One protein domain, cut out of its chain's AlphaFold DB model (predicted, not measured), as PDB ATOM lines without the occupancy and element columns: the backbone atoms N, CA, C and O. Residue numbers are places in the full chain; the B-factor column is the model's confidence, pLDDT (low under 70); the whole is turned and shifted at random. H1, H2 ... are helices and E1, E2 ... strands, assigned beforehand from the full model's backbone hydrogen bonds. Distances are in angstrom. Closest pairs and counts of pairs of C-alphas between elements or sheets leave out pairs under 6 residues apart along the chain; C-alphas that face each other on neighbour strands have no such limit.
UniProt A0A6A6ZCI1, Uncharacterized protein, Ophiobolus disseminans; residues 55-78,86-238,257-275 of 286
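What this domain is: This is residues 55 to 78, 86 to 238 and 257 to 275 of the 286 residues of an uncharacterized protein of Ophiobolus disseminans (UniProt A0A6A6ZCI1). The domain is a short solenoid, a chain wound in stacked turns that set eight short parallel strands side by side in a wall, E1 to E8, curled into an arc with the strands on its inner side. On the outer side the chain returns through H2 and H3, which pack side by side, and through long unnamed stretches such as residues 115 to 134; H1 lies toward the E1 end, H4 and H5 toward the E8 end. The printed part has 196 residues, with named elements in the order E1 H1 E2 E3 E4 H2 E5 H3 E6 E7 H4 H5 E8, and the sheet keeps the chain order E1 to E8. The class is mixed, helices and strands, with 83 residues in named elements, under half. The whole is compact, with a radius of gyration of the C-alphas of 17.3 A, and elongated, spanning 56 by 34 by 23 A.

How they stand to each other: Edge strand E1, residues 55 to 58, is parallel to E2, residues 94 to 98, with N 57 and O 96 2.8 A apart. H1, residues 66 to 76, is not on the sheet. E3, residues 110 to 114, follows E2 with N 97 and O 112 at 2.8 A, and E4, residues 135 to 141, follows E3 with N 113 and O 137 at 2.8 A. E5, residues 162 to 167, is beside E4, with N 138 and O 164 at 2.7 A, and E6, residues 196 to 201, is beside E5, with N 165 and O 198 at 2.8 A. H2, residues 145 to 152, and H3, residues 180 to 190, touch at a shallow tilt of 12 degrees, the same way; their closest C-alphas, of Glu 149 and Leu 183, are 5.8 A apart. E4, H2, E5 and E5, H3, E6 are strand-helix-strand units, two parallel neighbour strands with a helix between, both with right-handed crossovers. E7, residues 225 to 229, has N 199 and O 227 at 2.8 A to E6, and edge strand E8, residues 270 to 274, has N 228 and O 272 at 2.9 A to E7. H4, residues 230 to 234, is on the sheet at a height of 8.0 A, only just over E8 with 3 C-alphas. H5, residues 257 to 261, is not on the sheet. In the five helices every O i to N i+4 pair is within hydrogen-bond range.

Where its parts are: E1 begins at C-alpha 55, (85.656, 143.580, 129.615). H1 measures 14.9 A, E4 and E5 16.3 A each, H3 15.2 A and E6 16.8 A. E8 ends at C-alpha 274, (99.480, 168.722, 121.509).

The domain as a whole: The farthest C-alphas, of Asn 86 and Gly 238, are 58.1 A apart. Residues 79 to 85 and 239 to 256 are not printed, with C-alpha gaps of 9.6 A and 21.8 A. The links E2 to E3, E3 to E4, E5 to H3 and E6 to E7 are long. The printed part's mean pLDDT is 76.1; 65 residues are under 70, among them 117 to 128 and 202 to 212.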
ATOM      1  N   LEU A  55      85.367 143.713 128.194       85.81
ATOM      2  CA  LEU A  55      85.656 143.580 129.615       85.81
ATOM      3  C   LEU A  55      86.411 144.818 130.096       85.81
ATOM      4  O   LEU A  55      87.517 145.069 129.632       85.81
ATOM      5  N   ASP A  56      85.827 145.547 131.042       85.69
ATOM      6  CA  ASP A  56      86.470 146.671 131.721       85.69
ATOM      7  C   ASP A  56      86.715 146.330 133.190       85.69
ATOM      8  O   ASP A  56      85.793 145.979 133.931       85.69
ATOM      9  N   ILE A  57      87.978 146.395 133.596       79.94
ATOM     10  CA  ILE A  57      88.437 146.110 134.947       79.94
ATOM     11  C   ILE A  57      89.022 147.393 135.520       79.94
ATOM     12  O   ILE A  57      90.202 147.706 135.332       79.94
ATOM     13  N   VAL A  58      88.197 148.109 136.284       75.56
ATOM     14  CA  VAL A  58      88.615 149.315 136.999       75.56
ATOM     15  C   VAL A  58      88.927 148.990 138.451       75.56
ATOM     16  O   VAL A  58      88.041 148.638 139.230       75.56
ATOM     17  N   THR A  59      90.196 149.126 138.840       67.56
ATOM     18  CA  THR A  59      90.611 148.940 140.233       67.56
ATOM     19  C   THR A  59      90.741 150.288 140.941       67.56
ATOM     20  O   THR A  59      91.459 151.178 140.499       67.56
ATOM     21  N   SER A  60      90.052 150.456 142.073       61.69
ATOM     22  CA  SER A  60      90.171 151.654 142.925       61.69
ATOM     23  C   SER A  60      91.491 151.707 143.707       61.69
ATOM     24  O   SER A  60      91.854 152.733 144.283       61.69
ATOM     25  N   HIS A  61      92.228 150.597 143.733       58.75
ATOM     26  CA  HIS A  61      93.515 150.456 144.395       58.75
ATOM     27  C   HIS A  61      94.492 149.752 143.459       58.75
ATOM     28  O   HIS A  61      94.110 148.787 142.809       58.75
ATOM     29  N   HIS A  62      95.774 150.133 143.489       57.72
ATOM     30  CA  HIS A  62      96.866 149.481 142.741       57.72
ATOM     31  C   HIS A  62      97.169 148.029 143.184       57.72
ATOM     32  O   HIS A  62      98.296 147.551 143.048       57.72
ATOM     33  N   ARG A  63      96.205 147.322 143.784       59.50
ATOM     34  CA  ARG A  63      96.369 145.931 144.200       59.50
ATOM     35  C   ARG A  63      96.301 145.036 142.968       59.50
ATOM     36  O   ARG A  63      95.385 145.148 142.162       59.50
ATOM     37  N   SER A  64      97.272 144.137 142.853       63.47
ATOM     38  CA  SER A  64      97.294 143.120 141.803       63.47
ATOM     39  C   SER A  64      96.071 142.208 141.923       63.47
ATOM     40  O   SER A  64      95.850 141.627 142.986       63.47
ATOM     41  N   LEU A  65      95.302 142.072 140.840       71.06
ATOM     42  CA  LEU A  65      94.207 141.107 140.700       71.06
ATOM     43  C   LEU A  65      94.754 139.754 140.229       71.06
ATOM     44  O   LEU A  65      94.424 139.269 139.146       71.06
ATOM     45  N   THR A  66      95.687 139.197 140.997       69.88
ATOM     46  CA  THR A  66      96.462 138.023 140.584       69.88
ATOM     47  C   THR A  66      95.557 136.822 140.301       69.88
ATOM     48  O   THR A  66      95.741 136.144 139.298       69.88
ATOM     49  N   MET A  67      94.533 136.593 141.125       71.25
ATOM     50  CA  MET A  67      93.624 135.454 140.969       71.25
ATOM     51  C   MET A  67      92.716 135.599 139.748       71.25
ATOM     52  O   MET A  67      92.554 134.647 138.988       71.25
ATOM     53  N   THR A  68      92.169 136.794 139.521       74.94
ATOM     54  CA  THR A  68      91.408 137.121 138.312       74.94
ATOM     55  C   THR A  68      92.275 136.939 137.073       74.94
ATOM     56  O   THR A  68      91.850 136.301 136.117       74.94
ATOM     57  N   GLN A  69      93.510 137.446 137.089       71.56
ATOM     58  CA  GLN A  69      94.441 137.311 135.966       71.56
ATOM     59  C   GLN A  69      94.800 135.850 135.678       71.56
ATOM     60  O   GLN A  69      94.837 135.462 134.512       71.56
ATOM     61  N   ASP A  70      95.046 135.041 136.711       70.94
ATOM     62  CA  ASP A  70      95.377 133.623 136.555       70.94
ATOM     63  C   ASP A  70      94.188 132.817 136.020       70.94
ATOM     64  O   ASP A  70      94.370 131.987 135.133       70.94
ATOM     65  N   ILE A  71      92.966 133.109 136.477       72.00
ATOM     66  CA  ILE A  71      91.743 132.471 135.968       72.00
ATOM     67  C   ILE A  71      91.463 132.885 134.526       72.00
ATOM     68  O   ILE A  71      91.184 132.029 133.689       72.00
ATOM     69  N   ILE A  72      91.592 134.173 134.201       71.25
ATOM     70  CA  ILE A  72      91.462 134.637 132.820       71.25
ATOM     71  C   ILE A  72      92.503 133.946 131.929       71.25
ATOM     72  O   ILE A  72      92.162 133.513 130.832       71.25
ATOM     73  N   ARG A  73      93.754 133.807 132.389       69.94
ATOM     74  CA  ARG A  73      94.807 133.108 131.640       69.94
ATOM     75  C   ARG A  73      94.461 131.630 131.448       69.94
ATOM     76  O   ARG A  73      94.577 131.135 130.336       69.94
ATOM     77  N   ALA A  74      94.004 130.942 132.492       67.69
ATOM     78  CA  ALA A  74      93.608 129.535 132.418       67.69
ATOM     79  C   ALA A  74      92.432 129.307 131.449       67.69
ATOM     80  O   ALA A  74      92.433 128.351 130.682       67.69
ATOM     81  N   LEU A  75      91.451 130.212 131.442       66.31
ATOM     82  CA  LEU A  75      90.282 130.151 130.557       66.31
ATOM     83  C   LEU A  75      90.564 130.633 129.126       66.31
ATOM     84  O   LEU A  75      89.888 130.219 128.185       66.31
ATOM     85  N   GLY A  76      91.518 131.549 128.970       60.53
ATOM     86  CA  GLY A  76      91.883 132.192 127.710       60.53
ATOM     87  C   GLY A  76      92.998 131.492 126.937       60.53
ATOM     88  O   GLY A  76      93.123 131.721 125.736       60.53
ATOM     89  N   CYS A  77      93.790 130.648 127.601       56.59
ATOM     90  CA  CYS A  77      94.924 129.925 127.036       56.59
ATOM     91  C   CYS A  77      94.730 128.412 127.213       56.59
ATOM     92  O   CYS A  77      95.433 127.801 128.011       56.59
ATOM     93  N   SER A  78      93.802 127.793 126.477       51.41
ATOM     94  CA  SER A  78      93.875 126.339 126.268       51.41
ATOM     95  C   SER A  78      94.743 126.080 125.029       51.41
ATOM     96  O   SER A  78      94.338 126.459 123.928       51.41
ATOM     97  N   ASN A  86      86.027 125.520 122.680       51.25
ATOM     98  CA  ASN A  86      84.848 126.308 123.040       51.25
ATOM     99  C   ASN A  86      85.204 127.198 124.256       51.25
ATOM    100  O   ASN A  86      84.704 127.001 125.359       51.25
ATOM    101  N   HIS A  87      86.163 128.115 124.090       63.47
ATOM    102  CA  HIS A  87      86.750 128.884 125.182       63.47
ATOM    103  C   HIS A  87      85.786 129.972 125.661       63.47
ATOM    104  O   HIS A  87      85.164 130.678 124.857       63.47
ATOM    105  N   SER A  88      85.693 130.136 126.984       65.31
ATOM    106  CA  SER A  88      84.745 131.036 127.659       65.31
ATOM    107  C   SER A  88      84.895 132.511 127.270       65.31
ATOM    108  O   SER A  88      84.041 133.315 127.601       65.31
ATOM    109  N   PHE A  89      85.936 132.886 126.524       71.56
ATOM    110  CA  PHE A  89      86.160 134.257 126.063       71.56
ATOM    111  C   PHE A  89      86.289 134.396 124.545       71.56
ATOM    112  O   PHE A  89      86.853 135.370 124.065       71.56
ATOM    113  N   ARG A  90      85.746 133.468 123.744       73.44
ATOM    114  CA  ARG A  90      85.863 133.541 122.267       73.44
ATOM    115  C   ARG A  90      85.269 134.780 121.622       73.44
ATOM    116  O   ARG A  90      85.645 135.150 120.518       73.44
ATOM    117  N   LYS A  91      84.302 135.385 122.302       78.06
ATOM    118  CA  LYS A  91      83.659 136.616 121.861       78.06
ATOM    119  C   LYS A  91      84.351 137.857 122.409       78.06
ATOM    120  O   LYS A  91      84.033 138.947 121.951       78.06
ATOM    121  N   LEU A  92      85.280 137.715 123.354       81.69
ATOM    122  CA  LEU A  92      85.924 138.842 124.007       81.69
ATOM    123  C   LEU A  92      86.986 139.422 123.077       81.69
ATOM    124  O   LEU A  92      88.019 138.807 122.830       81.69
ATOM    125  N   HIS A  93      86.722 140.620 122.563       86.69
ATOM    126  CA  HIS A  93      87.609 141.291 121.615       86.69
ATOM    127  C   HIS A  93      88.326 142.486 122.236       86.69
ATOM    128  O   HIS A  93      89.419 142.821 121.780       86.69
ATOM    129  N   THR A  94      87.741 143.102 123.264       87.81
ATOM    130  CA  THR A  94      88.267 144.323 123.874       87.81
ATOM    131  C   THR A  94      88.417 144.144 125.376       87.81
ATOM    132  O   THR A  94      87.469 143.749 126.058       87.81
ATOM    133  N   ILE A  95      89.601 144.468 125.895       86.25
ATOM    134  CA  ILE A  95      89.869 144.503 127.333       86.25
ATOM    135  C   ILE A  95      90.386 145.879 127.715       86.25
ATOM    136  O   ILE A  95      91.347 146.375 127.130       86.25
ATOM    137  N   HIS A  96      89.783 146.455 128.743       88.44
ATOM    138  CA  HIS A  96      90.278 147.632 129.430       88.44
ATOM    139  C   HIS A  96      90.685 147.249 130.848       88.44
ATOM    140  O   HIS A  96      89.934 146.620 131.586       88.44
ATOM    141  N   VAL A  97      91.916 147.584 131.214       81.81
ATOM    142  CA  VAL A  97      92.455 147.390 132.554       81.81
ATOM    143  C   VAL A  97      92.946 148.731 133.076       81.81
ATOM    144  O   VAL A  97      93.836 149.345 132.489       81.81
ATOM    145  N   ASN A  98      92.391 149.181 134.197       79.44
ATOM    146  CA  ASN A  98      92.866 150.353 134.923       79.44
ATOM    147  C   ASN A  98      93.697 149.901 136.134       79.44
ATOM    148  O   ASN A  98      93.158 149.417 137.136       79.44
ATOM    149  N   GLY A  99      95.019 150.051 136.015       68.81
ATOM    150  CA  GLY A  99      96.016 149.589 136.977       68.81
ATOM    151  C   GLY A  99      96.353 148.094 136.859       68.81
ATOM    152  O   GLY A  99      95.509 147.261 136.554       68.81
ATOM    153  N   GLY A 100      97.607 147.725 137.143       68.31
ATOM    154  CA  GLY A 100      98.060 146.325 137.147       68.31
ATOM    155  C   GLY A 100      98.517 145.779 135.784       68.31
ATOM    156  O   GLY A 100      98.813 146.538 134.864       68.31
ATOM    157  N   SER A 101      98.634 144.449 135.693       67.62
ATOM    158  CA  SER A 101      98.979 143.711 134.466       67.62
ATOM    159  C   SER A 101      97.702 143.266 133.749       67.62
ATOM    160  O   SER A 101      96.831 142.690 134.403       67.62
ATOM    161  N   PRO A 102      97.571 143.438 132.426       70.69
ATOM    162  CA  PRO A 102      96.507 142.798 131.692       70.69
ATOM    163  C   PRO A 102      96.748 141.281 131.665       70.69
ATOM    164  O   PRO A 102      97.902 140.826 131.686       70.69
ATOM    165  N   PRO A 103      95.678 140.482 131.635       67.44
ATOM    166  CA  PRO A 103      95.783 139.063 131.356       67.44
ATOM    167  C   PRO A 103      96.110 138.828 129.874       67.44
ATOM    168  O   PRO A 103      95.772 139.632 129.006       67.44
ATOM    169  N   VAL A 104      96.748 137.696 129.584       66.25
ATOM    170  CA  VAL A 104      96.931 137.210 128.211       66.25
ATOM    171  C   VAL A 104      95.701 136.382 127.849       66.25
ATOM    172  O   VAL A 104      95.458 135.365 128.493       66.25
ATOM    173  N   ILE A 105      94.926 136.814 126.849       68.00
ATOM    174  CA  ILE A 105      93.806 136.040 126.285       68.00
ATOM    175  C   ILE A 105      94.006 135.931 124.778       68.00
ATOM    176  O   ILE A 105      94.309 136.925 124.114       68.00
ATOM    177  N   LEU A 106      93.820 134.729 124.236       66.44
ATOM    178  CA  LEU A 106      93.820 134.492 122.798       66.44
ATOM    179  C   LEU A 106      92.612 135.182 122.135       66.44
ATOM    180  O   LEU A 106      91.504 135.147 122.661       66.44
ATOM    181  N   GLY A 107      92.821 135.815 120.976       72.94
ATOM    182  CA  GLY A 107      91.745 136.422 120.178       72.94
ATOM    183  C   GLY A 107      91.390 137.881 120.499       72.94
ATOM    184  O   GLY A 107      90.575 138.466 119.781       72.94
ATOM    185  N   ILE A 108      92.021 138.504 121.505       82.44
ATOM    186  CA  ILE A 108      91.855 139.944 121.771       82.44
ATOM    187  C   ILE A 108      92.270 140.746 120.532       82.44
ATOM    188  O   ILE A 108      93.330 140.507 119.949       82.44
ATOM    189  N   LYS A 109      91.445 141.728 120.162       88.25
ATOM    190  CA  LYS A 109      91.715 142.703 119.098       88.25
ATOM    191  C   LYS A 109      92.117 144.065 119.639       88.25
ATOM    192  O   LYS A 109      92.862 144.780 118.972       88.25
ATOM    193  N   GLU A 110      91.638 144.423 120.826       91.00
ATOM    194  CA  GLU A 110      91.851 145.729 121.434       91.00
ATOM    195  C   GLU A 110      92.231 145.591 122.908       91.00
ATOM    196  O   GLU A 110      91.541 144.935 123.690       91.00
ATOM    197  N   LEU A 111      93.318 146.249 123.296       88.88
ATOM    198  CA  LEU A 111      93.768 146.299 124.677       88.88
ATOM    199  C   LEU A 111      93.996 147.738 125.111       88.88
ATOM    200  O   LEU A 111      94.778 148.464 124.499       88.88
ATOM    201  N   VAL A 112      93.363 148.113 126.215       89.75
ATOM    202  CA  VAL A 112      93.536 149.400 126.877       89.75
ATOM    203  C   VAL A 112      94.106 149.158 128.267       89.75
ATOM    204  O   VAL A 112      93.527 148.432 129.070       89.75
ATOM    205  N   ILE A 113      95.247 149.769 128.560       86.19
ATOM    206  CA  ILE A 113      95.897 149.737 129.867       86.19
ATOM    207  C   ILE A 113      95.995 151.179 130.353       86.19
ATOM    208  O   ILE A 113      96.806 151.945 129.837       86.19
ATOM    209  N   SER A 114      95.192 151.542 131.347       85.00
ATOM    210  CA  SER A 114      95.187 152.879 131.943       85.00
ATOM    211  C   SER A 114      95.884 152.878 133.306       85.00
ATOM    212  O   SER A 114      95.811 151.894 134.039       85.00
ATOM    213  N   HIS A 115      96.548 153.978 133.675       77.38
ATOM    214  CA  HIS A 115      97.134 154.199 135.010       77.38
ATOM    215  C   HIS A 115      98.072 153.084 135.504       77.38
ATOM    216  O   HIS A 115      98.236 152.862 136.708       77.38
ATOM    217  N   ALA A 116      98.707 152.356 134.584       70.62
ATOM    218  CA  ALA A 116      99.668 151.331 134.953       70.62
ATOM    219  C   ALA A 116     100.991 151.976 135.403       70.62
ATOM    220  O   ALA A 116     101.630 152.747 134.682       70.62
ATOM    221  N   CYS A 117     101.419 151.637 136.620       63.06
ATOM    222  CA  CYS A 117     102.742 151.970 137.135       63.06
ATOM    223  C   CYS A 117     103.737 150.888 136.700       63.06
ATOM    224  O   CYS A 117     103.862 149.853 137.351       63.06
ATOM    225  N   PHE A 118     104.491 151.130 135.627       61.03
ATOM    226  CA  PHE A 118     105.510 150.195 135.125       61.03
ATOM    227  C   PHE A 118     106.858 150.333 135.857       61.03
ATOM    228  O   PHE A 118     107.871 149.778 135.439       61.03
ATOM    229  N   LEU A 119     106.889 151.077 136.968       50.00
ATOM    230  CA  LEU A 119     108.109 151.515 137.652       50.00
ATOM    231  C   LEU A 119     108.856 150.418 138.441       50.00
ATOM    232  O   LEU A 119     109.901 150.718 139.009       50.00
ATOM    233  N   GLY A 120     108.386 149.163 138.479       46.84
ATOM    234  CA  GLY A 120     109.012 148.157 139.354       46.84
ATOM    235  C   GLY A 120     108.752 146.674 139.084       46.84
ATOM    236  O   GLY A 120     108.998 145.870 139.974       46.84
ATOM    237  N   GLY A 121     108.275 146.269 137.903       48.09
ATOM    238  CA  GLY A 121     108.151 144.829 137.613       48.09
ATOM    239  C   GLY A 121     107.196 144.457 136.487       48.09
ATOM    240  O   GLY A 121     107.334 143.385 135.897       48.09
ATOM    241  N   PHE A 122     106.274 145.351 136.139       54.09
ATOM    242  CA  PHE A 122     105.420 145.169 134.978       54.09
ATOM    243  C   PHE A 122     106.166 145.626 133.715       54.09
ATOM    244  O   PHE A 122     106.522 146.795 133.586       54.09
ATOM    245  N   SER A 123     106.468 144.691 132.811       58.94
ATOM    246  CA  SER A 123     107.202 144.951 131.568       58.94
ATOM    247  C   SER A 123     106.334 144.503 130.408       58.94
ATOM    248  O   SER A 123     106.063 143.312 130.292       58.94
ATOM    249  N   ILE A 124     105.927 145.435 129.544       61.38
ATOM    250  CA  ILE A 124     105.124 145.131 128.347       61.38
ATOM    251  C   ILE A 124     105.825 144.082 127.483       61.38
ATOM    252  O   ILE A 124     105.188 143.188 126.951       61.38
ATOM    253  N   SER A 125     107.156 144.109 127.442       57.09
ATOM    254  CA  SER A 125     107.967 143.105 126.749       57.09
ATOM    255  C   SER A 125     107.830 141.665 127.274       57.09
ATOM    256  O   SER A 125     108.321 140.752 126.627       57.09
ATOM    257  N   LYS A 126     107.252 141.448 128.465       61.75
ATOM    258  CA  LYS A 126     106.934 140.107 128.995       61.75
ATOM    259  C   LYS A 126     105.509 139.670 128.658       61.75
ATOM    260  O   LYS A 126     105.123 138.557 128.999       61.75
ATOM    261  N   LEU A 127     104.717 140.551 128.054       65.06
ATOM    262  CA  LEU A 127     103.373 140.230 127.621       65.06
ATOM    263  C   LEU A 127     103.464 139.554 126.259       65.06
ATOM    264  O   LEU A 127     103.936 140.131 125.281       65.06
ATOM    265  N   SER A 128     103.008 138.314 126.211       64.44
ATOM    266  CA  SER A 128     102.715 137.631 124.960       64.44
ATOM    267  C   SER A 128     101.275 137.961 124.611       64.44
ATOM    268  O   SER A 128     100.368 137.450 125.258       64.44
ATOM    269  N   PHE A 129     101.046 138.842 123.644       70.56
ATOM    270  CA  PHE A 129      99.694 139.087 123.150       70.56
ATOM    271  C   PHE A 129      99.412 138.242 121.911       70.56
ATOM    272  O   PHE A 129     100.345 137.813 121.227       70.56
ATOM    273  N   PRO A 130      98.132 137.963 121.625       70.44
ATOM    274  CA  PRO A 130      97.775 137.243 120.417       70.44
ATOM    275  C   PRO A 130      98.101 138.073 119.171       70.44
ATOM    276  O   PRO A 130      97.947 139.293 119.163       70.44
ATOM    277  N   SER A 131      98.429 137.392 118.072       77.12
ATOM    278  CA  SER A 131      98.625 137.988 116.737       77.12
ATOM    279  C   SER A 131      97.348 138.583 116.121       77.12
ATOM    280  O   SER A 131      97.319 138.932 114.942       77.12
ATOM    281  N   THR A 132      96.257 138.646 116.886       83.50
ATOM    282  CA  THR A 132      94.991 139.292 116.532       83.50
ATOM    283  C   THR A 132      94.898 140.725 117.053       83.50
ATOM    284  O   THR A 132      93.927 141.408 116.732       83.50
ATOM    285  N   LEU A 133      95.856 141.180 117.871       86.69
ATOM    286  CA  LEU A 133      95.803 142.483 118.527       86.69
ATOM    287  C   LEU A 133      96.027 143.632 117.531       86.69
ATOM    288  O   LEU A 133      97.149 143.995 117.195       86.69
ATOM    289  N   THR A 134      94.934 144.270 117.127       92.19
ATOM    290  CA  THR A 134      94.935 145.413 116.202       92.19
ATOM    291  C   THR A 134      95.072 146.771 116.889       92.19
ATOM    292  O   THR A 134      95.503 147.727 116.251       92.19
ATOM    293  N   LYS A 135      94.712 146.895 118.174       93.31
ATOM    294  CA  LYS A 135      94.743 148.178 118.895       93.31
ATOM    295  C   LYS A 135      95.370 148.029 120.272       93.31
ATOM    296  O   LYS A 135      94.925 147.204 121.068       93.31
ATOM    297  N   LEU A 136      96.363 148.864 120.560       91.50
ATOM    298  CA  LEU A 136      96.992 148.975 121.868       91.50
ATOM    299  C   LEU A 136      96.919 150.421 122.362       91.50
ATOM    300  O   LEU A 136      97.424 151.342 121.722       91.50
ATOM    301  N   VAL A 137      96.325 150.604 123.535       91.31
ATOM    302  CA  VAL A 137      96.244 151.887 124.230       91.31
ATOM    303  C   VAL A 137      96.944 151.761 125.579       91.31
ATOM    304  O   VAL A 137      96.582 150.930 126.406       91.31
ATOM    305  N   LEU A 138      97.950 152.597 125.799       88.31
ATOM    306  CA  LEU A 138      98.702 152.754 127.035       88.31
ATOM    307  C   LEU A 138      98.419 154.159 127.559       88.31
ATOM    308  O   LEU A 138      99.073 155.120 127.159       88.31
ATOM    309  N   ASP A 139      97.410 154.285 128.408       86.81
ATOM    310  CA  ASP A 139      96.894 155.567 128.868       86.81
ATOM    311  C   ASP A 139      97.350 155.895 130.293       86.81
ATOM    312  O   ASP A 139      97.387 155.040 131.177       86.81
ATOM    313  N   ASN A 140      97.714 157.155 130.516       78.38
ATOM    314  CA  ASN A 140      98.195 157.691 131.786       78.38
ATOM    315  C   ASN A 140      99.175 156.748 132.514       78.38
ATOM    316  O   ASN A 140      99.107 156.548 133.729       78.38
ATOM    317  N   GLY A 141     100.060 156.105 131.750       72.88
ATOM    318  CA  GLY A 141     100.998 155.110 132.250       72.88
ATOM    319  C   GLY A 141     102.316 155.752 132.664       72.88
ATOM    320  O   GLY A 141     102.847 156.619 131.967       72.88
ATOM    321  N   ALA A 142     102.892 155.297 133.776       72.50
ATOM    322  CA  ALA A 142     104.265 155.635 134.141       72.50
ATOM    323  C   ALA A 142     105.210 154.547 133.612       72.50
ATOM    324  O   ALA A 142     105.560 153.626 134.351       72.50
ATOM    325  N   PHE A 143     105.604 154.625 132.336       71.75
ATOM    326  CA  PHE A 143     106.582 153.710 131.728       71.75
ATOM    327  C   PHE A 143     107.714 154.450 131.032       71.75
ATOM    328  O   PHE A 143     107.523 155.569 130.570       71.75
ATOM    329  N   LYS A 144     108.890 153.818 130.968       76.25
ATOM    330  CA  LYS A 144     110.030 154.323 130.200       76.25
ATOM    331  C   LYS A 144     109.913 153.883 128.733       76.25
ATOM    332  O   LYS A 144     109.548 152.722 128.520       76.25
ATOM    333  N   PRO A 145     110.235 154.732 127.745       79.38
ATOM    334  CA  PRO A 145     110.156 154.378 126.326       79.38
ATOM    335  C   PRO A 145     110.870 153.070 125.935       79.38
ATOM    336  O   PRO A 145     110.343 152.312 125.126       79.38
ATOM    337  N   GLU A 146     111.980 152.710 126.588       81.38
ATOM    338  CA  GLU A 146     112.728 151.456 126.358       81.38
ATOM    339  C   GLU A 146     111.913 150.189 126.670       81.38
ATOM    340  O   GLU A 146     112.240 149.080 126.240       81.38
ATOM    341  N   ILE A 147     110.861 150.307 127.487       79.56
ATOM    342  CA  ILE A 147     109.925 149.203 127.729       79.56
ATOM    343  C   ILE A 147     109.096 148.948 126.470       79.56
ATOM    344  O   ILE A 147     108.859 147.787 126.136       79.56
ATOM    345  N   LEU A 148     108.680 150.014 125.782       83.75
ATOM    346  CA  LEU A 148     107.949 149.910 124.529       83.75
ATOM    347  C   LEU A 148     108.868 149.447 123.398       83.75
ATOM    348  O   LEU A 148     108.467 148.553 122.671       83.75
ATOM    349  N   GLU A 149     110.103 149.946 123.298       86.50
ATOM    350  CA  GLU A 149     111.078 149.454 122.306       86.50
ATOM    351  C   GLU A 149     111.243 147.932 122.372       86.50
ATOM    352  O   GLU A 149     111.082 147.235 121.375       86.50
ATOM    353  N   ARG A 150     111.476 147.394 123.577       84.12
ATOM    354  CA  ARG A 150     111.574 145.941 123.782       84.12
ATOM    355  C   ARG A 150     110.274 145.209 123.477       84.12
ATOM    356  O   ARG A 150     110.311 144.030 123.139       84.12
ATOM    357  N   ALA A 151     109.133 145.865 123.667       82.19
ATOM    358  CA  ALA A 151     107.848 145.287 123.316       82.19
ATOM    359  C   ALA A 151     107.682 145.218 121.792       82.19
ATOM    360  O   ALA A 151     107.284 144.166 121.308       82.19
ATOM    361  N   LEU A 152     108.040 146.271 121.054       86.88
ATOM    362  CA  LEU A 152     107.881 146.358 119.597       86.88
ATOM    363  C   LEU A 152     108.612 145.249 118.842       86.88
ATOM    364  O   LEU A 152     108.114 144.807 117.819       86.88
ATOM    365  N   CYS A 153     109.722 144.733 119.374       84.25
ATOM    366  CA  CYS A 153     110.413 143.585 118.782       84.25
ATOM    367  C   CYS A 153     109.605 142.273 118.824       84.25
ATOM    368  O   CYS A 153     110.072 141.251 118.321       84.25
ATOM    369  N   ASN A 154     108.440 142.242 119.479       81.88
ATOM    370  CA  ASN A 154     107.609 141.049 119.501       81.88
ATOM    371  C   ASN A 154     106.769 140.934 118.216       81.88
ATOM    372  O   ASN A 154     106.089 141.892 117.855       81.88
ATOM    373  N   PRO A 155     106.688 139.739 117.595       81.06
ATOM    374  CA  PRO A 155     105.987 139.553 116.321       81.06
ATOM    375  C   PRO A 155     104.498 139.913 116.321       81.06
ATOM    376  O   PRO A 155     103.950 140.192 115.268       81.06
ATOM    377  N   TRP A 156     103.826 139.911 117.477       79.88
ATOM    378  CA  TRP A 156     102.384 140.183 117.568       79.88
ATOM    379  C   TRP A 156     102.001 141.649 117.305       79.88
ATOM    380  O   TRP A 156     100.815 141.970 117.257       79.88
ATOM    381  N   PHE A 157     102.981 142.537 117.154       83.12
ATOM    382  CA  PHE A 157     102.767 143.923 116.750       83.12
ATOM    383  C   PHE A 157     102.538 144.093 115.239       83.12
ATOM    384  O   PHE A 157     102.014 145.123 114.827       83.12
ATOM    385  N   ASP A 158     102.853 143.082 114.425       84.06
ATOM    386  CA  ASP A 158     102.824 143.135 112.958       84.06
ATOM    387  C   ASP A 158     101.486 143.591 112.349       84.06
ATOM    388  O   ASP A 158     101.476 144.245 111.306       84.06
ATOM    389  N   LYS A 159     100.368 143.262 113.005       86.12
ATOM    390  CA  LYS A 159      98.996 143.618 112.600       86.12
ATOM    391  C   LYS A 159      98.397 144.768 113.396       86.12
ATOM    392  O   LYS A 159      97.195 145.031 113.300       86.12
ATOM    393  N   ASN A 160      99.186 145.420 114.240       86.69
ATOM    394  CA  ASN A 160      98.695 146.521 115.039       86.69
ATOM    395  C   ASN A 160      98.453 147.742 114.136       86.69
ATOM    396  O   ASN A 160      99.345 148.225 113.439       86.69
ATOM    397  N   GLU A 161      97.216 148.227 114.130       93.56
ATOM    398  CA  GLU A 161      96.780 149.377 113.338       93.56
ATOM    399  C   GLU A 161      96.704 150.657 114.176       93.56
ATOM    400  O   GLU A 161      96.728 151.759 113.623       93.56
ATOM    401  N   LEU A 162      96.588 150.532 115.503       94.12
ATOM    402  CA  LEU A 162      96.499 151.658 116.425       94.12
ATOM    403  C   LEU A 162      97.415 151.465 117.625       94.12
ATOM    404  O   LEU A 162      97.183 150.584 118.456       94.12
ATOM    405  N   LEU A 163      98.354 152.399 117.771       92.38
ATOM    406  CA  LEU A 163      99.175 152.550 118.961       92.38
ATOM    407  C   LEU A 163      98.921 153.920 119.588       92.38
ATOM    408  O   LEU A 163      99.231 154.960 119.002       92.38
ATOM    409  N   HIS A 164      98.373 153.914 120.798       91.56
ATOM    410  CA  HIS A 164      98.081 155.118 121.563       91.56
ATOM    411  C   HIS A 164      98.847 155.099 122.878       91.56
ATOM    412  O   HIS A 164      98.668 154.210 123.699       91.56
ATOM    413  N   VAL A 165      99.692 156.101 123.079       87.38
ATOM    414  CA  VAL A 165     100.526 156.282 124.259       87.38
ATOM    415  C   VAL A 165     100.235 157.644 124.884       87.38
ATOM    416  O   VAL A 165     100.489 158.683 124.275       87.38
ATOM    417  N   ILE A 166      99.736 157.647 126.117       84.69
ATOM    418  CA  ILE A 166      99.632 158.832 126.972       84.69
ATOM    419  C   ILE A 166     100.461 158.576 128.228       84.69
ATOM    420  O   ILE A 166     100.200 157.647 128.995       84.69
ATOM    421  N   THR A 167     101.484 159.398 128.448       78.00
ATOM    422  CA  THR A 167     102.419 159.206 129.564       78.00
ATOM    423  C   THR A 167     102.055 160.081 130.753       78.00
ATOM    424  O   THR A 167     101.830 161.279 130.600       78.00
ATOM    425  N   ALA A 168     102.019 159.480 131.946       70.75
ATOM    426  CA  ALA A 168     101.635 160.149 133.188       70.75
ATOM    427  C   ALA A 168     102.663 161.182 133.662       70.75
ATOM    428  O   ALA A 168     103.872 160.998 133.509       70.75
ATOM    429  N   ALA A 169     102.178 162.202 134.378       57.06
ATOM    430  CA  ALA A 169     102.974 163.349 134.809       57.06
ATOM    431  C   ALA A 169     104.098 163.035 135.815       57.06
ATOM    432  O   ALA A 169     105.029 163.816 135.990       57.06
ATOM    433  N   ASN A 170     104.016 161.879 136.478       55.94
ATOM    434  CA  ASN A 170     104.877 161.493 137.595       55.94
ATOM    435  C   ASN A 170     105.741 160.263 137.289       55.94
ATOM    436  O   ASN A 170     106.114 159.525 138.205       55.94
ATOM    437  N   ALA A 171     106.062 160.014 136.017       57.62
ATOM    438  CA  ALA A 171     106.937 158.915 135.626       57.62
ATOM    439  C   ALA A 171     108.394 159.189 136.058       57.62
ATOM    440  O   ALA A 171     109.254 159.576 135.270       57.62
ATOM    441  N   ARG A 172     108.681 159.006 137.353       55.31
ATOM    442  CA  ARG A 172     110.035 159.116 137.912       55.31
ATOM    443  C   ARG A 172     110.976 158.177 137.151       55.31
ATOM    444  O   ARG A 172     110.659 157.010 136.943       55.31
ATOM    445  N   GLY A 173     112.154 158.672 136.775       56.09
ATOM    446  CA  GLY A 173     113.194 157.851 136.146       56.09
ATOM    447  C   GLY A 173     113.110 157.736 134.624       56.09
ATOM    448  O   GLY A 173     113.702 156.804 134.070       56.09
ATOM    449  N   TRP A 174     112.408 158.658 133.957       63.31
ATOM    450  CA  TRP A 174     112.588 158.871 132.523       63.31
ATOM    451  C   TRP A 174     114.042 159.263 132.223       63.31
ATOM    452  O   TRP A 174     114.605 160.089 132.950       63.31
ATOM    453  N   PRO A 175     114.671 158.668 131.197       63.22
ATOM    454  CA  PRO A 175     116.035 159.022 130.836       63.22
ATOM    455  C   PRO A 175     116.030 160.445 130.292       63.22
ATOM    456  O   PRO A 175     115.316 160.723 129.332       63.22
ATOM    457  N   LYS A 176     116.821 161.334 130.901       64.62
ATOM    458  CA  LYS A 176     116.934 162.740 130.484       64.62
ATOM    459  C   LYS A 176     117.434 162.889 129.042       64.62
ATOM    460  O   LYS A 176     117.099 163.863 128.399       64.62
ATOM    461  N   ASP A 177     118.115 161.887 128.502       68.06
ATOM    462  CA  ASP A 177     118.723 161.964 127.167       68.06
ATOM    463  C   ASP A 177     118.180 160.881 126.223       68.06
ATOM    464  O   ASP A 177     118.865 160.414 125.314       68.06
ATOM    465  N   TYR A 178     116.945 160.423 126.458       75.75
ATOM    466  CA  TYR A 178     116.348 159.393 125.611       75.75
ATOM    467  C   TYR A 178     116.182 159.880 124.164       75.75
ATOM    468  O   TYR A 178     115.650 160.967 123.916       75.75
ATOM    469  N   ASN A 179     116.616 159.045 123.218       76.88
ATOM    470  CA  ASN A 179     116.563 159.323 121.791       76.88
ATOM    471  C   ASN A 179     115.384 158.598 121.126       76.88
ATOM    472  O   ASN A 179     115.414 157.381 120.947       76.88
ATOM    473  N   TYR A 180     114.386 159.363 120.683       82.69
ATOM    474  CA  TYR A 180     113.192 158.820 120.032       82.69
ATOM    475  C   TYR A 180     113.429 158.312 118.603       82.69
ATOM    476  O   TYR A 180     112.545 157.660 118.048       82.69
ATOM    477  N   SER A 181     114.606 158.542 118.005       81.06
ATOM    478  CA  SER A 181     114.915 158.010 116.671       81.06
ATOM    479  C   SER A 181     114.895 156.483 116.639       81.06
ATOM    480  O   SER A 181     114.420 155.902 115.666       81.06
ATOM    481  N   ASN A 182     115.378 155.837 117.707       85.25
ATOM    482  CA  ASN A 182     115.410 154.378 117.815       85.25
ATOM    483  C   ASN A 182     113.995 153.817 117.923       85.25
ATOM    484  O   ASN A 182     113.626 152.922 117.168       85.25
ATOM    485  N   LEU A 183     113.172 154.410 118.790       88.12
ATOM    486  CA  LEU A 183     111.768 154.047 118.893       88.12
ATOM    487  C   LEU A 183     111.043 154.213 117.561       88.12
ATOM    488  O   LEU A 183     110.320 153.310 117.158       88.12
ATOM    489  N   LYS A 184     111.255 155.325 116.847       88.94
ATOM    490  CA  LYS A 184     110.665 155.519 115.518       88.94
ATOM    491  C   LYS A 184     111.065 154.403 114.557       88.94
ATOM    492  O   LYS A 184     110.200 153.872 113.867       88.94
ATOM    493  N   GLN A 185     112.353 154.076 114.498       89.19
ATOM    494  CA  GLN A 185     112.849 153.017 113.624       89.19
ATOM    495  C   GLN A 185     112.154 151.689 113.945       89.19
ATOM    496  O   GLN A 185     111.647 151.033 113.043       89.19
ATOM    497  N   LEU A 186     112.017 151.360 115.231       91.50
ATOM    498  CA  LEU A 186     111.306 150.161 115.671       91.50
ATOM    499  C   LEU A 186     109.811 150.198 115.342       91.50
ATOM    500  O   LEU A 186     109.265 149.171 114.954       91.50
ATOM    501  N   LEU A 187     109.143 151.351 115.466       92.00
ATOM    502  CA  LEU A 187     107.749 151.505 115.035       92.00
ATOM    503  C   LEU A 187     107.620 151.235 113.531       92.00
ATOM    504  O   LEU A 187     106.713 150.525 113.121       92.00
ATOM    505  N   TYR A 188     108.530 151.770 112.718       90.94
ATOM    506  CA  TYR A 188     108.522 151.560 111.270       90.94
ATOM    507  C   TYR A 188     108.771 150.092 110.896       90.94
ATOM    508  O   TYR A 188     108.063 149.538 110.062       90.94
ATOM    509  N   GLU A 189     109.754 149.454 111.532       91.56
ATOM    510  CA  GLU A 189     110.144 148.071 111.242       91.56
ATOM    511  C   GLU A 189     109.112 147.043 111.716       91.56
ATOM    512  O   GLU A 189     108.917 146.028 111.052       91.56
ATOM    513  N   ASN A 190     108.451 147.295 112.851       91.25
ATOM    514  CA  ASN A 190     107.605 146.299 113.514       91.25
ATOM    515  C   ASN A 190     106.100 146.601 113.433       91.25
ATOM    516  O   ASN A 190     105.299 145.747 113.805       91.25
ATOM    517  N   LEU A 191     105.697 147.783 112.950       91.81
ATOM    518  CA  LEU A 191     104.289 148.168 112.779       91.81
ATOM    519  C   LEU A 191     103.997 148.637 111.341       91.81
ATOM    520  O   LEU A 191     103.563 149.775 111.134       91.81
ATOM    521  N   PRO A 192     104.199 147.787 110.318       90.88
ATOM    522  CA  PRO A 192     103.974 148.181 108.926       90.88
ATOM    523  C   PRO A 192     102.509 148.553 108.636       90.88
ATOM    524  O   PRO A 192     102.236 149.296 107.695       90.88
ATOM    525  N   THR A 193     101.562 148.070 109.447       93.56
ATOM    526  CA  THR A 193     100.124 148.354 109.327       93.56
ATOM    527  C   THR A 193      99.648 149.535 110.173       93.56
ATOM    528  O   THR A 193      98.440 149.747 110.279       93.56
ATOM    529  N   LEU A 194     100.549 150.290 110.811       95.62
ATOM    530  CA  LEU A 194     100.173 151.367 111.727       95.62
ATOM    531  C   LEU A 194      99.433 152.497 110.995       95.62
ATOM    532  O   LEU A 194     100.045 153.299 110.292       95.62
ATOM    533  N   LYS A 195      98.118 152.590 111.221       97.06
ATOM    534  CA  LYS A 195      97.243 153.639 110.672       97.06
ATOM    535  C   LYS A 195      97.098 154.823 111.618       97.06
ATOM    536  O   LYS A 195      97.050 155.967 111.177       97.06
ATOM    537  N   ASN A 196      97.031 154.549 112.920       97.00
ATOM    538  CA  ASN A 196      96.768 155.537 113.960       97.00
ATOM    539  C   ASN A 196      97.900 155.545 114.988       97.00
ATOM    540  O   ASN A 196      98.029 154.612 115.783       97.00
ATOM    541  N   PHE A 197      98.673 156.627 115.020       95.31
ATOM    542  CA  PHE A 197      99.704 156.828 116.029       95.31
ATOM    543  C   PHE A 197      99.363 158.016 116.919       95.31
ATOM    544  O   PHE A 197      99.155 159.134 116.444       95.31
ATOM    545  N   VAL A 198      99.313 157.769 118.227       92.69
ATOM    546  CA  VAL A 198      99.102 158.811 119.227       92.69
ATOM    547  C   VAL A 198     100.201 158.746 120.277       92.69
ATOM    548  O   VAL A 198     100.364 157.719 120.929       92.69
ATOM    549  N   TRP A 199     100.905 159.854 120.489       90.00
ATOM    550  CA  TRP A 199     101.869 160.005 121.573       90.00
ATOM    551  C   TRP A 199     101.714 161.355 122.266       90.00
ATOM    552  O   TRP A 199     102.150 162.384 121.749       90.00
ATOM    553  N   LYS A 200     101.127 161.358 123.466       85.50
ATOM    554  CA  LYS A 200     100.914 162.568 124.274       85.50
ATOM    555  C   LYS A 200     101.684 162.480 125.585       85.50
ATOM    556  O   LYS A 200     101.706 161.430 126.231       85.50
ATOM    557  N   LYS A 201     102.279 163.594 126.006       74.81
ATOM    558  CA  LYS A 201     102.849 163.735 127.348       74.81
ATOM    559  C   LYS A 201     101.885 164.528 128.216       74.81
ATOM    560  O   LYS A 201     101.295 165.498 127.755       74.81
ATOM    561  N   THR A 202     101.737 164.145 129.483       64.88
ATOM    562  CA  THR A 202     100.954 164.937 130.448       64.88
ATOM    563  C   THR A 202     101.829 165.764 131.398       64.88
ATOM    564  O   THR A 202     101.330 166.252 132.408       64.88
ATOM    565  N   TRP A 203     103.135 165.896 131.138       65.50
ATOM    566  CA  TRP A 203     104.058 166.703 131.946       65.50
ATOM    567  C   TRP A 203     105.109 167.412 131.100       65.50
ATOM    568  O   TRP A 203     105.469 166.947 130.021       65.50
ATOM    569  N   LYS A 204     105.622 168.523 131.640       60.69
ATOM    570  CA  LYS A 204     106.708 169.311 131.052       60.69
ATOM    571  C   LYS A 204     108.034 168.581 131.285       60.69
ATOM    572  O   LYS A 204     108.399 168.362 132.440       60.69
ATOM    573  N   LEU A 205     108.754 168.210 130.223       56.44
ATOM    574  CA  LEU A 205     110.111 167.658 130.339       56.44
ATOM    575  C   LEU A 205     110.998 168.629 131.127       56.44
ATOM    576  O   LEU A 205     110.840 169.850 131.044       56.44
ATOM    577  N   SER A 206     111.937 168.086 131.903       53.62
ATOM    578  CA  SER A 206     112.902 168.918 132.620       53.62
ATOM    579  C   SER A 206     113.741 169.724 131.630       53.62
ATOM    580  O   SER A 206     114.279 169.147 130.690       53.62
ATOM    581  N   GLU A 207     113.918 171.017 131.898       50.50
ATOM    582  CA  GLU A 207     114.609 172.003 131.045       50.50
ATOM    583  C   GLU A 207     116.041 171.631 130.613       50.50
ATOM    584  O   GLU A 207     116.589 172.260 129.714       50.50
ATOM    585  N   SER A 208     116.661 170.634 131.248       48.81
ATOM    586  CA  SER A 208     118.050 170.230 131.015       48.81
ATOM    587  C   SER A 208     118.224 169.058 130.046       48.81
ATOM    588  O   SER A 208     119.328 168.534 129.946       48.81
ATOM    589  N   ALA A 209     117.145 168.549 129.462       48.44
ATOM    590  CA  ALA A 209     117.156 167.302 128.716       48.44
ATOM    591  C   ALA A 209     117.202 167.563 127.204       48.44
ATOM    592  O   ALA A 209     116.219 168.025 126.622       48.44
ATOM    593  N   GLU A 210     118.330 167.250 126.562       50.91
ATOM    594  CA  GLU A 210     118.460 167.235 125.099       50.91
ATOM    595  C   GLU A 210     117.727 166.009 124.533       50.91
ATOM    596  O   GLU A 210     118.320 165.034 124.068       50.91
ATOM    597  N   HIS A 211     116.398 166.016 124.602       54.94
ATOM    598  CA  HIS A 211     115.607 164.952 124.003       54.94
ATOM    599  C   HIS A 211     115.635 165.072 122.478       54.94
ATOM    600  O   HIS A 211     115.155 166.047 121.902       54.94
ATOM    601  N   ARG A 212     116.168 164.044 121.813       62.06
ATOM    602  CA  ARG A 212     116.151 163.939 120.348       62.06
ATOM    603  C   ARG A 212     114.760 163.517 119.869       62.06
ATOM    604  O   ARG A 212     114.183 162.579 120.411       62.06
ATOM    605  N   ILE A 213     114.242 164.213 118.861       73.12
ATOM    606  CA  ILE A 213     112.901 164.039 118.274       73.12
ATOM    607  C   ILE A 213     112.665 162.685 117.612       73.12
ATOM    608  O   ILE A 213     113.606 161.964 117.287       73.12
ATOM    609  N   PHE A 214     111.397 162.392 117.301       73.69
ATOM    610  CA  PHE A 214     111.058 161.337 116.335       73.69
ATOM    611  C   PHE A 214     111.668 161.633 114.949       73.69
ATOM    612  O   PHE A 214     112.191 160.737 114.279       73.69
ATOM    613  N   GLY A 215     111.657 162.896 114.515       74.38
ATOM    614  CA  GLY A 215     112.008 163.269 113.143       74.38
ATOM    615  C   GLY A 215     110.914 162.856 112.148       74.38
ATOM    616  O   GLY A 215     109.800 162.555 112.559       74.38
ATOM    617  N   SER A 216     111.234 162.822 110.850       83.00
ATOM    618  CA  SER A 216     110.240 162.576 109.789       83.00
ATOM    619  C   SER A 216     109.526 161.223 109.925       83.00
ATOM    620  O   SER A 216     110.167 160.202 110.208       83.00
ATOM    621  N   PHE A 217     108.214 161.245 109.673       88.38
ATOM    622  CA  PHE A 217     107.274 160.127 109.558       88.38
ATOM    623  C   PHE A 217     106.922 159.791 108.096       88.38
ATOM    624  O   PHE A 217     106.047 158.961 107.854       88.38
ATOM    625  N   LYS A 218     107.607 160.376 107.106       89.38
ATOM    626  CA  LYS A 218     107.334 160.161 105.671       89.38
ATOM    627  C   LYS A 218     107.328 158.687 105.251       89.38
ATOM    628  O   LYS A 218     106.591 158.303 104.348       89.38
ATOM    629  N   SER A 219     108.114 157.848 105.923       91.06
ATOM    630  CA  SER A 219     108.179 156.410 105.640       91.06
ATOM    631  C   SER A 219     106.938 155.627 106.095       91.06
ATOM    632  O   SER A 219     106.735 154.505 105.638       91.06
ATOM    633  N   PHE A 220     106.083 156.180 106.961       93.06
ATOM    634  CA  PHE A 220     104.889 155.499 107.474       93.06
ATOM    635  C   PHE A 220     103.730 155.580 106.475       93.06
ATOM    636  O   PHE A 220     102.741 156.271 106.689       93.06
ATOM    637  N   THR A 221     103.844 154.868 105.358       94.19
ATOM    638  CA  THR A 221     102.893 154.968 104.238       94.19
ATOM    639  C   THR A 221     101.467 154.533 104.582       94.19
ATOM    640  O   THR A 221     100.532 155.031 103.967       94.19
ATOM    641  N   ALA A 222     101.268 153.661 105.572       95.31
ATOM    642  CA  ALA A 222      99.936 153.263 106.035       95.31
ATOM    643  C   ALA A 222      99.292 154.262 107.017       95.31
ATOM    644  O   ALA A 222      98.115 154.117 107.336       95.31
ATOM    645  N   MET A 223     100.042 155.246 107.523       96.56
ATOM    646  CA  MET A 223      99.567 156.135 108.581       96.56
ATOM    647  C   MET A 223      98.587 157.177 108.040       96.56
ATOM    648  O   MET A 223      98.927 157.991 107.184       96.56
ATOM    649  N   GLU A 224      97.387 157.176 108.613       96.88
ATOM    650  CA  GLU A 224      96.286 158.088 108.296       96.88
ATOM    651  C   GLU A 224      96.110 159.148 109.391       96.88
ATOM    652  O   GLU A 224      95.659 160.262 109.124       96.88
ATOM    653  N   VAL A 225      96.484 158.826 110.633       95.50
ATOM    654  CA  VAL A 225      96.292 159.704 111.788       95.50
ATOM    655  C   VAL A 225      97.558 159.786 112.630       95.50
ATOM    656  O   VAL A 225      98.038 158.781 113.160       95.50
ATOM    657  N   LEU A 226      98.039 161.014 112.816       92.81
ATOM    658  CA  LEU A 226      99.180 161.353 113.655       92.81
ATOM    659  C   LEU A 226      98.740 162.355 114.722       92.81
ATOM    660  O   LEU A 226      98.387 163.493 114.421       92.81
ATOM    661  N   ARG A 227      98.794 161.941 115.988       92.50
ATOM    662  CA  ARG A 227      98.592 162.828 117.136       92.50
ATOM    663  C   ARG A 227      99.839 162.825 117.999       92.50
ATOM    664  O   ARG A 227     100.167 161.801 118.590       92.50
ATOM    665  N   ILE A 228     100.542 163.940 118.098       87.38
ATOM    666  CA  ILE A 228     101.853 163.960 118.749       87.38
ATOM    667  C   ILE A 228     102.048 165.213 119.593       87.38
ATOM    668  O   ILE A 228     101.565 166.296 119.277       87.38
ATOM    669  N   ASP A 229     102.748 165.049 120.702       84.12
ATOM    670  CA  ASP A 229     103.223 166.146 121.534       84.12
ATOM    671  C   ASP A 229     104.226 167.040 120.775       84.12
ATOM    672  O   ASP A 229     105.144 166.545 120.115       84.12
ATOM    673  N   TYR A 230     104.063 168.360 120.867       78.31
ATOM    674  CA  TYR A 230     104.853 169.339 120.119       78.31
ATOM    675  C   TYR A 230     106.345 169.238 120.417       78.31
ATOM    676  O   TYR A 230     107.154 169.382 119.501       78.31
ATOM    677  N   ASP A 231     106.729 168.934 121.655       74.62
ATOM    678  CA  ASP A 231     108.141 168.848 122.028       74.62
ATOM    679  C   ASP A 231     108.807 167.631 121.370       74.62
ATOM    680  O   ASP A 231     109.976 167.674 120.989       74.62
ATOM    681  N   LEU A 232     108.049 166.544 121.181       76.19
ATOM    682  CA  LEU A 232     108.498 165.347 120.457       76.19
ATOM    683  C   LEU A 232     108.546 165.540 118.944       76.19
ATOM    684  O   LEU A 232     109.352 164.893 118.268       76.19
ATOM    685  N   PHE A 233     107.664 166.393 118.428       76.56
ATOM    686  CA  PHE A 233     107.571 166.725 117.015       76.56
ATOM    687  C   PHE A 233     108.664 167.714 116.587       76.56
ATOM    688  O   PHE A 233     109.371 167.473 115.613       76.56
ATOM    689  N   SER A 234     108.819 168.812 117.329       68.50
ATOM    690  CA  SER A 234     109.644 169.967 116.953       68.50
ATOM    691  C   SER A 234     111.073 169.930 117.491       68.50
ATOM    692  O   SER A 234     111.942 170.616 116.955       68.50
ATOM    693  N   GLY A 235     111.332 169.175 118.565       58.84
ATOM    694  CA  GLY A 235     112.666 169.083 119.177       58.84
ATOM    695  C   GLY A 235     113.109 170.331 119.898       58.84
ATOM    696  O   GLY A 235     114.277 170.460 120.259       58.84
ATOM    697  N   ARG A 236     112.185 171.267 120.099       57.53
ATOM    698  CA  ARG A 236     112.462 172.505 120.798       57.53
ATOM    699  C   ARG A 236     112.290 172.290 122.289       57.53
ATOM    700  O   ARG A 236     111.199 172.409 122.822       57.53
ATOM    701  N   TYR A 237     113.410 172.066 122.965       50.59
ATOM    702  CA  TYR A 237     113.568 172.479 124.353       50.59
ATOM    703  C   TYR A 237     114.622 173.581 124.412       50.59
ATOM    704  O   TYR A 237     115.818 173.343 124.287       50.59
ATOM    705  N   GLY A 238     114.154 174.818 124.563       42.19
ATOM    706  CA  GLY A 238     114.989 175.997 124.743       42.19
ATOM    707  C   GLY A 238     114.487 176.807 125.930       42.19
ATOM    708  O   GLY A 238     113.560 177.591 125.782       42.19
ATOM    709  N   LEU A 257     106.572 175.414 105.749       49.81
ATOM    710  CA  LEU A 257     105.552 174.510 105.194       49.81
ATOM    711  C   LEU A 257     106.169 173.476 104.238       49.81
ATOM    712  O   LEU A 257     105.748 172.322 104.204       49.81
ATOM    713  N   THR A 258     107.231 173.865 103.535       50.62
ATOM    714  CA  THR A 258     108.052 172.989 102.686       50.62
ATOM    715  C   THR A 258     108.743 171.872 103.474       50.62
ATOM    716  O   THR A 258     108.860 170.751 102.988       50.62
ATOM    717  N   THR A 259     109.141 172.129 104.723       60.84
ATOM    718  CA  THR A 259     109.723 171.111 105.612       60.84
ATOM    719  C   THR A 259     108.661 170.209 106.242       60.84
ATOM    720  O   THR A 259     108.990 169.100 106.658       60.84
ATOM    721  N   PHE A 260     107.389 170.625 106.284       66.44
ATOM    722  CA  PHE A 260     106.291 169.782 106.770       66.44
ATOM    723  C   PHE A 260     105.943 168.644 105.807       66.44
ATOM    724  O   PHE A 260     105.760 167.512 106.257       66.44
ATOM    725  N   GLU A 261     105.894 168.892 104.497       66.25
ATOM    726  CA  GLU A 261     105.593 167.844 103.504       66.25
ATOM    727  C   GLU A 261     106.652 166.731 103.489       66.25
ATOM    728  O   GLU A 261     106.344 165.556 103.291       66.25
ATOM    729  N   GLU A 262     107.911 167.070 103.769       72.94
ATOM    730  CA  GLU A 262     108.991 166.087 103.903       72.94
ATOM    731  C   GLU A 262     108.955 165.320 105.233       72.94
ATOM    732  O   GLU A 262     109.620 164.287 105.393       72.94
ATOM    733  N   PHE A 263     108.175 165.809 106.196       78.19
ATOM    734  CA  PHE A 263     108.090 165.260 107.540       78.19
ATOM    735  C   PHE A 263     106.878 164.351 107.741       78.19
ATOM    736  O   PHE A 263     106.949 163.413 108.534       78.19
ATOM    737  N   LEU A 264     105.765 164.620 107.065       88.81
ATOM    738  CA  LEU A 264     104.499 163.940 107.319       88.81
ATOM    739  C   LEU A 264     104.338 162.656 106.484       88.81
ATOM    740  O   LEU A 264     104.917 162.539 105.400       88.81
ATOM    741  N   PRO A 265     103.549 161.680 106.970       91.56
ATOM    742  CA  PRO A 265     103.146 160.534 106.166       91.56
ATOM    743  C   PRO A 265     102.414 160.968 104.887       91.56
ATOM    744  O   PRO A 265     101.592 161.885 104.945       91.56
ATOM    745  N   PRO A 266     102.628 160.290 103.748       91.69
ATOM    746  CA  PRO A 266     102.012 160.672 102.475       91.69
ATOM    747  C   PRO A 266     100.484 160.518 102.458       91.69
ATOM    748  O   PRO A 266      99.816 161.210 101.701       91.69
ATOM    749  N   ASN A 267      99.934 159.631 103.293       93.94
ATOM    750  CA  ASN A 267      98.499 159.343 103.368       93.94
ATOM    751  C   ASN A 267      97.834 159.955 104.611       93.94
ATOM    752  O   ASN A 267      96.755 159.520 105.017       93.94
ATOM    753  N   LEU A 268      98.471 160.953 105.231       94.12
ATOM    754  CA  LEU A 268      97.967 161.566 106.450       94.12
ATOM    755  C   LEU A 268      96.659 162.326 106.188       94.12
ATOM    756  O   LEU A 268      96.604 163.243 105.375       94.12
ATOM    757  N   GLN A 269      95.617 161.971 106.933       94.88
ATOM    758  CA  GLN A 269      94.302 162.611 106.895       94.88
ATOM    759  C   GLN A 269      94.071 163.498 108.121       94.88
ATOM    760  O   GLN A 269      93.389 164.516 108.030       94.88
ATOM    761  N   ILE A 270      94.628 163.121 109.278       92.50
ATOM    762  CA  ILE A 270      94.443 163.836 110.545       92.50
ATOM    763  C   ILE A 270      95.799 164.088 111.204       92.50
ATOM    764  O   ILE A 270      96.517 163.148 111.547       92.50
ATOM    765  N   LEU A 271      96.102 165.364 111.449       90.56
ATOM    766  CA  LEU A 271      97.241 165.815 112.242       90.56
ATOM    767  C   LEU A 271      96.742 166.566 113.481       90.56
ATOM    768  O   LEU A 271      96.088 167.597 113.355       90.56
ATOM    769  N   GLU A 272      97.094 166.089 114.675       88.81
ATOM    770  CA  GLU A 272      96.886 166.829 115.923       88.81
ATOM    771  C   GLU A 272      98.220 167.026 116.646       88.81
ATOM    772  O   GLU A 272      98.918 166.067 116.979       88.81
ATOM    773  N   ILE A 273      98.567 168.282 116.918       83.56
ATOM    774  CA  ILE A 273      99.766 168.639 117.676       83.56
ATOM    775  C   ILE A 273      99.331 169.112 119.066       83.56
ATOM    776  O   ILE A 273      98.571 170.070 119.199       83.56
ATOM    777  N   HIS A 274      99.802 168.429 120.108       80.06
ATOM    778  CA  HIS A 274      99.480 168.722 121.509       80.06
ATOM    779  C   HIS A 274     100.609 169.486 122.207       80.06
ATOM    780  O   HIS A 274     101.722 169.533 121.703       80.06
ATOM    781  N   GLY A 275     100.344 170.089 123.369       70.19
ATOM    782  CA  GLY A 275     101.378 170.790 124.148       70.19
ATOM    783  C   GLY A 275     101.708 172.209 123.666       70.19
ATOM    784  O   GLY A 275     102.559 172.871 124.249       70.19
TER     785      GLY A 275